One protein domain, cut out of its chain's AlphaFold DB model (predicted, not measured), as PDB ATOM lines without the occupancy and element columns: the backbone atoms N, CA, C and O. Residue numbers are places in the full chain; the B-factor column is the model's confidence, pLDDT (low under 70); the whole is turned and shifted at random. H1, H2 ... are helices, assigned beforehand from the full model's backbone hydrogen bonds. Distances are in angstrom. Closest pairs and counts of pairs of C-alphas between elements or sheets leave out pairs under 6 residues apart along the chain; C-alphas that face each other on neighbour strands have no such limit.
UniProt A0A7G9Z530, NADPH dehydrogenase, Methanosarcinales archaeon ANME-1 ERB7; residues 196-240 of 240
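This is residues 196 to 240 of the 240 residues of the protein "NADPH dehydrogenase" of Methanosarcinales archaeon ANME-1 ERB7 (UniProt A0A7G9Z530). Three short helices lie in a loose row, H1 between H2 at one end and H3 towards the other, with the long link 210 to 222 running back along the row from H2 to H3. After H3 the last residues, 230 to 240, turn back along the long axis but swing out to one side of the row, and the C-alpha of Ser 240 ends 15.6 A from that of Arg 196 in H1. The printed part has 45 residues with three named helices, H1, H2, H3 along the chain, and no named strand; it is all helix by class, though only 18 residues are in named elements. It is loose, with a radius of gyration of the C-alphas of 11.9 A, and a rod of 38 by 15 by 14 A.

H1, residues 196 to 200, spans 6.5 A from C-alpha 196 at (-43.085, -11.193, 4.422). H2, residues 204 to 209, spans 8.6 A. H3, residues 223 to 229, spans 9.7 A and ends at C-alpha 229, (-28.786, -13.353, -0.745).

H1 and H2 are close but not clearly touching; their closest C-alphas, of Leu 198 and Leu 204, are 6.6 A apart. H1 and H3 are likewise close but not clearly touching, the closest C-alphas, of Arg 196 and Cys 224, being 7.9 A apart. H2 and H3 are apart. In H1, H2 and H3 every O i to N i+4 pair is within hydrogen-bond range.

The C-alphas farthest apart, of Gly 211 and Glu 230, are 37.6 A apart. The printed part has no cut; the link from H1 to H2 is tight, that from H2 to H3 long. Residue 240, the chain's last, is under pLDDT 70.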
ATOM      1  N   ARG A 196     -43.804 -11.643   3.212       97.25
ATOM      2  CA  ARG A 196     -43.085 -11.193   4.422       97.25
ATOM      3  C   ARG A 196     -43.899 -11.257   5.733       97.25
ATOM      4  O   ARG A 196     -43.291 -11.609   6.740       97.25
ATOM      5  N   PRO A 197     -45.214 -10.949   5.758       97.38
ATOM      6  CA  PRO A 197     -46.053 -11.200   6.932       97.38
ATOM      7  C   PRO A 197     -46.027 -12.662   7.391       97.38
ATOM      8  O   PRO A 197     -45.757 -12.915   8.553       97.38
ATOM      9  N   LEU A 198     -46.174 -13.617   6.468       97.69
ATOM     10  CA  LEU A 198     -46.208 -15.052   6.775       97.69
ATOM     11  C   LEU A 198     -44.844 -15.620   7.191       97.69
ATOM     12  O   LEU A 198     -44.790 -16.621   7.892       97.69
ATOM     13  N   ILE A 199     -43.741 -14.973   6.796       97.12
ATOM     14  CA  ILE A 199     -42.402 -15.312   7.310       97.12
ATOM     15  C   ILE A 199     -42.290 -14.935   8.794       97.12
ATOM     16  O   ILE A 199     -41.698 -15.676   9.570       97.12
ATOM     17  N   ARG A 200     -42.823 -13.772   9.195       96.56
ATOM     18  CA  ARG A 200     -42.788 -13.322  10.596       96.56
ATOM     19  C   ARG A 200     -43.806 -14.075  11.452       96.56
ATOM     20  O   ARG A 200     -43.486 -14.443  12.575       96.56
ATOM     21  N   GLU A 201     -45.004 -14.283  10.918       97.00
ATOM     22  CA  GLU A 201     -46.156 -14.872  11.600       97.00
ATOM     23  C   GLU A 201     -46.759 -15.993  10.741       97.00
ATOM     24  O   GLU A 201     -47.742 -15.774  10.029       97.00
ATOM     25  N   PRO A 202     -46.221 -17.223  10.804       96.75
ATOM     26  CA  PRO A 202     -46.778 -18.350  10.049       96.75
ATOM     27  C   PRO A 202     -48.239 -18.676  10.414       96.75
ATOM     28  O   PRO A 202     -48.970 -19.246   9.608       96.75
ATOM     29  N   GLY A 203     -48.672 -18.302  11.627       97.62
ATOM     30  CA  GLY A 203     -50.041 -18.475  12.126       97.62
ATOM     31  C   GLY A 203     -51.035 -17.384  11.714       97.62
ATOM     32  O   GLY A 203     -52.229 -17.579  11.925       97.62
ATOM     33  N   LEU A 204     -50.580 -16.296  11.077       98.31
ATOM     34  CA  LEU A 204     -51.354 -15.065  10.860       98.31
ATOM     35  C   LEU A 204     -52.747 -15.303  10.256       98.31
ATOM     36  O   LEU A 204     -53.741 -14.782  10.747       98.31
ATOM     37  N   ILE A 205     -52.839 -16.142   9.220       97.62
ATOM     38  CA  ILE A 205     -54.120 -16.447   8.558       97.62
ATOM     39  C   ILE A 205     -55.084 -17.167   9.507       97.62
ATOM     40  O   ILE A 205     -56.289 -16.911   9.494       97.62
ATOM     41  N   ASN A 206     -54.568 -18.070  10.342       98.31
ATOM     42  CA  ASN A 206     -55.388 -18.778  11.317       98.31
ATOM     43  C   ASN A 206     -55.850 -17.843  12.437       98.31
ATOM     44  O   ASN A 206     -56.947 -18.044  12.955       98.31
ATOM     45  N   ASP A 207     -55.038 -16.858  12.816       98.19
ATOM     46  CA  ASP A 207     -55.389 -15.854  13.825       98.19
ATOM     47  C   ASP A 207     -56.536 -14.974  13.312       98.19
ATOM     48  O   ASP A 207     -57.600 -14.932  13.937       98.19
ATOM     49  N   TRP A 208     -56.391 -14.431  12.096       98.06
ATOM     50  CA  TRP A 208     -57.446 -13.680  11.408       98.06
ATOM     51  C   TRP A 208     -58.740 -14.488  11.278       98.06
ATOM     52  O   TRP A 208     -59.820 -13.995  11.599       98.06
ATOM     53  N   LYS A 209     -58.651 -15.772  10.900       97.44
ATOM     54  CA  LYS A 209     -59.818 -16.665  10.794       97.44
ATOM     55  C   LYS A 209     -60.539 -16.882  12.131       97.44
ATOM     56  O   LYS A 209     -61.741 -17.139  12.137       97.44
ATOM     57  N   ARG A 210     -59.829 -16.805  13.261       97.75
ATOM     58  CA  ARG A 210     -60.411 -16.911  14.612       97.75
ATOM     59  C   ARG A 210     -60.938 -15.574  15.148       97.75
ATOM     60  O   ARG A 210     -61.448 -15.548  16.265       97.75
ATOM     61  N   GLY A 211     -60.849 -14.499  14.364       97.19
ATOM     62  CA  GLY A 211     -61.337 -13.165  14.716       97.19
ATOM     63  C   GLY A 211     -60.297 -12.260  15.376       97.19
ATOM     64  O   GLY A 211     -60.629 -11.133  15.730       97.19
ATOM     65  N   ASP A 212     -59.052 -12.711  15.529       97.81
ATOM     66  CA  ASP A 212     -57.950 -11.835  15.925       97.81
ATOM     67  C   ASP A 212     -57.400 -11.150  14.673       97.81
ATOM     68  O   ASP A 212     -56.490 -11.674  14.045       97.81
ATOM     69  N   THR A 213     -57.979 -10.009  14.283       97.50
ATOM     70  CA  THR A 213     -57.643  -9.274  13.049       97.50
ATOM     71  C   THR A 213     -56.459  -8.316  13.205       97.50
ATOM     72  O   THR A 213     -56.350  -7.325  12.481       97.50
ATOM     73  N   HIS A 214     -55.547  -8.584  14.148       97.69
ATOM     74  CA  HIS A 214     -54.389  -7.722  14.359       97.69
ATOM     75  C   HIS A 214     -53.590  -7.503  13.065       97.69
ATOM     76  O   HIS A 214     -53.452  -8.367  12.192       97.69
ATOM     77  N   ARG A 215     -53.013  -6.307  12.956       97.38
ATOM     78  CA  ARG A 215     -52.117  -5.961  11.857       97.38
ATOM     79  C   ARG A 215     -50.832  -6.782  11.957       97.38
ATOM     80  O   ARG A 215     -50.170  -6.736  12.992       97.38
ATOM     81  N   ALA A 216     -50.426  -7.415  10.858       97.12
ATOM     82  CA  ALA A 216     -49.202  -8.214  10.815       97.12
ATOM     83  C   ALA A 216     -47.965  -7.433  11.303       97.12
ATOM     84  O   ALA A 216     -47.740  -6.277  10.912       97.12
ATOM     85  N   THR A 217     -47.115  -8.082  12.097       96.25
ATOM     86  CA  THR A 217     -45.981  -7.456  12.801       96.25
ATOM     87  C   THR A 217     -44.729  -7.287  11.937       96.25
ATOM     88  O   THR A 217     -43.739  -6.691  12.366       96.25
ATOM     89  N   CYS A 218     -44.742  -7.746  10.682       96.69
ATOM     90  CA  CYS A 218     -43.627  -7.539   9.759       96.69
ATOM     91  C   CYS A 218     -43.322  -6.042   9.525       96.69
ATOM     92  O   CYS A 218     -44.050  -5.320   8.839       96.69
ATOM     93  N   VAL A 219     -42.148  -5.592   9.979       95.44
ATOM     94  CA  VAL A 219     -41.706  -4.184   9.880       95.44
ATOM     95  C   VAL A 219     -41.075  -3.800   8.535       95.44
ATOM     96  O   VAL A 219     -40.618  -2.674   8.351       95.44
ATOM     97  N   SER A 220     -41.044  -4.712   7.556       96.12
ATOM     98  CA  SER A 220     -40.463  -4.463   6.221       96.12
ATOM     99  C   SER A 220     -38.972  -4.076   6.244       96.12
ATOM    100  O   SER A 220     -38.547  -3.210   5.483       96.12
ATOM    101  N   CYS A 221     -38.172  -4.713   7.106       95.06
ATOM    102  CA  CYS A 221     -36.723  -4.477   7.209       95.06
ATOM    103  C   CYS A 221     -35.893  -5.157   6.104       95.06
ATOM    104  O   CYS A 221     -34.697  -4.911   6.006       95.06
ATOM    105  N   ASN A 222     -36.509  -6.044   5.314       95.81
ATOM    106  CA  ASN A 222     -35.891  -6.850   4.252       95.81
ATOM    107  C   ASN A 222     -34.737  -7.772   4.681       95.81
ATOM    108  O   ASN A 222     -34.164  -8.440   3.823       95.81
ATOM    109  N   LYS A 223     -34.445  -7.907   5.982       95.75
ATOM    110  CA  LYS A 223     -33.404  -8.823   6.472       95.75
ATOM    111  C   LYS A 223     -33.635 -10.277   6.036       95.75
ATOM    112  O   LYS A 223     -32.668 -10.965   5.754       95.75
ATOM    113  N   CYS A 224     -34.890 -10.714   5.897       95.81
ATOM    114  CA  CYS A 224     -35.236 -12.035   5.356       95.81
ATOM    115  C   CYS A 224     -34.719 -12.251   3.921       95.81
ATOM    116  O   CYS A 224     -34.174 -13.303   3.611       95.81
ATOM    117  N   GLY A 225     -34.843 -11.241   3.050       93.62
ATOM    118  CA  GLY A 225     -34.351 -11.306   1.671       93.62
ATOM    119  C   GLY A 225     -32.838 -11.109   1.574       93.62
ATOM    120  O   GLY A 225     -32.184 -11.782   0.786       93.62
ATOM    121  N   LEU A 226     -32.271 -10.227   2.404       93.94
ATOM    122  CA  LEU A 226     -30.819 -10.026   2.478       93.94
ATOM    123  C   LEU A 226     -30.102 -11.301   2.942       93.94
ATOM    124  O   LEU A 226     -29.119 -11.698   2.330       93.94
ATOM    125  N   ALA A 227     -30.639 -11.981   3.956       94.81
ATOM    126  CA  ALA A 227     -30.097 -13.239   4.454       94.81
ATOM    127  C   ALA A 227     -30.101 -14.343   3.382       94.81
ATOM    128  O   ALA A 227     -29.090 -15.021   3.215       94.81
ATOM    129  N   LEU A 228     -31.183 -14.471   2.600       93.50
ATOM    130  CA  LEU A 228     -31.219 -15.382   1.448       93.50
ATOM    131  C   LEU A 228     -30.115 -15.068   0.427       93.50
ATOM    132  O   LEU A 228     -29.471 -15.982  -0.081       93.50
ATOM    133  N   GLY A 229     -29.871 -13.785   0.145       90.12
ATOM    134  CA  GLY A 229     -28.786 -13.353  -0.745       90.12
ATOM    135  C   GLY A 229     -27.386 -13.704  -0.228       90.12
ATOM    136  O   GLY A 229     -26.466 -13.877  -1.021       90.12
ATOM    137  N   GLU A 230     -27.236 -13.861   1.087       94.38
ATOM    138  CA  GLU A 230     -26.019 -14.342   1.754       94.38
ATOM    139  C   GLU A 230     -25.969 -15.879   1.880       94.38
ATOM    140  O   GLU A 230     -25.063 -16.416   2.514       94.38
ATOM    141  N   GLY A 231     -26.940 -16.601   1.307       95.19
ATOM    142  CA  GLY A 231     -27.031 -18.061   1.381       95.19
ATOM    143  C   GLY A 231     -27.523 -18.601   2.728       95.19
ATOM    144  O   GLY A 231     -27.375 -19.791   3.001       95.19
ATOM    145  N   LYS A 232     -28.098 -17.752   3.585       96.25
ATOM    146  CA  LYS A 232     -28.690 -18.169   4.862       96.25
ATOM    147  C   LYS A 232     -30.125 -18.683   4.660       96.25
ATOM    148  O   LYS A 232     -30.774 -18.295   3.687       96.25
ATOM    149  N   PRO A 233     -30.657 -19.514   5.579       95.81
ATOM    150  CA  PRO A 233     -32.045 -19.970   5.518       95.81
ATOM    151  C   PRO A 233     -33.057 -18.817   5.519       95.81
ATOM    152  O   PRO A 233     -32.806 -17.745   6.081       95.81
ATOM    153  N   LEU A 234     -34.227 -19.054   4.919       94.94
ATOM    154  CA  LEU A 234     -35.349 -18.123   5.003       94.94
ATOM    155  C   LEU A 234     -35.871 -18.067   6.442       94.94
ATOM    156  O   LEU A 234     -36.378 -19.064   6.945       94.94
ATOM    157  N   ASP A 235     -35.780 -16.895   7.067       95.38
ATOM    158  CA  ASP A 235     -36.297 -16.642   8.413       95.38
ATOM    159  C   ASP A 235     -36.604 -15.145   8.607       95.38
ATOM    160  O   ASP A 235     -36.211 -14.286   7.800       95.38
ATOM    161  N   CYS A 236     -37.297 -14.802   9.690       96.62
ATOM    162  CA  CYS A 236     -37.411 -13.442  10.173       96.62
ATOM    163  C   CYS A 236     -36.250 -13.082  11.114       96.62
ATOM    164  O   CYS A 236     -36.279 -13.338  12.309       96.62
ATOM    165  N   TYR A 237     -35.264 -12.360  10.586       94.44
ATOM    166  CA  TYR A 237     -34.071 -11.911  11.323       94.44
ATOM    167  C   TYR A 237     -34.273 -10.611  12.128       94.44
ATOM    168  O   TYR A 237     -33.338  -9.821  12.314       94.44
ATOM    169  N   LEU A 238     -35.510 -10.308  12.522       88.19
ATOM    170  CA  LEU A 238     -35.772  -9.239  13.480       88.19
ATOM    171  C   LEU A 238     -35.736  -9.863  14.874       88.19
ATOM    172  O   LEU A 238     -36.518 -10.772  15.146       88.19
ATOM    173  N   GLU A 239     -34.818  -9.391  15.718       73.94
ATOM    174  CA  GLU A 239     -34.770  -9.786  17.125       73.94
ATOM    175  C   GLU A 239     -36.133  -9.492  17.764       73.94
ATOM    176  O   GLU A 239     -36.734  -8.447  17.493       73.94
ATOM    177  N   SER A 240     -36.654 -10.484  18.488       58.22
ATOM    178  CA  SER A 240     -37.957 -10.454  19.159       58.22
ATOM    179  C   SER A 240     -38.030  -9.375  20.225       58.22
ATOM    180  O   SER A 240     -37.067  -9.313  21.022       58.22
TER     181      SER A 240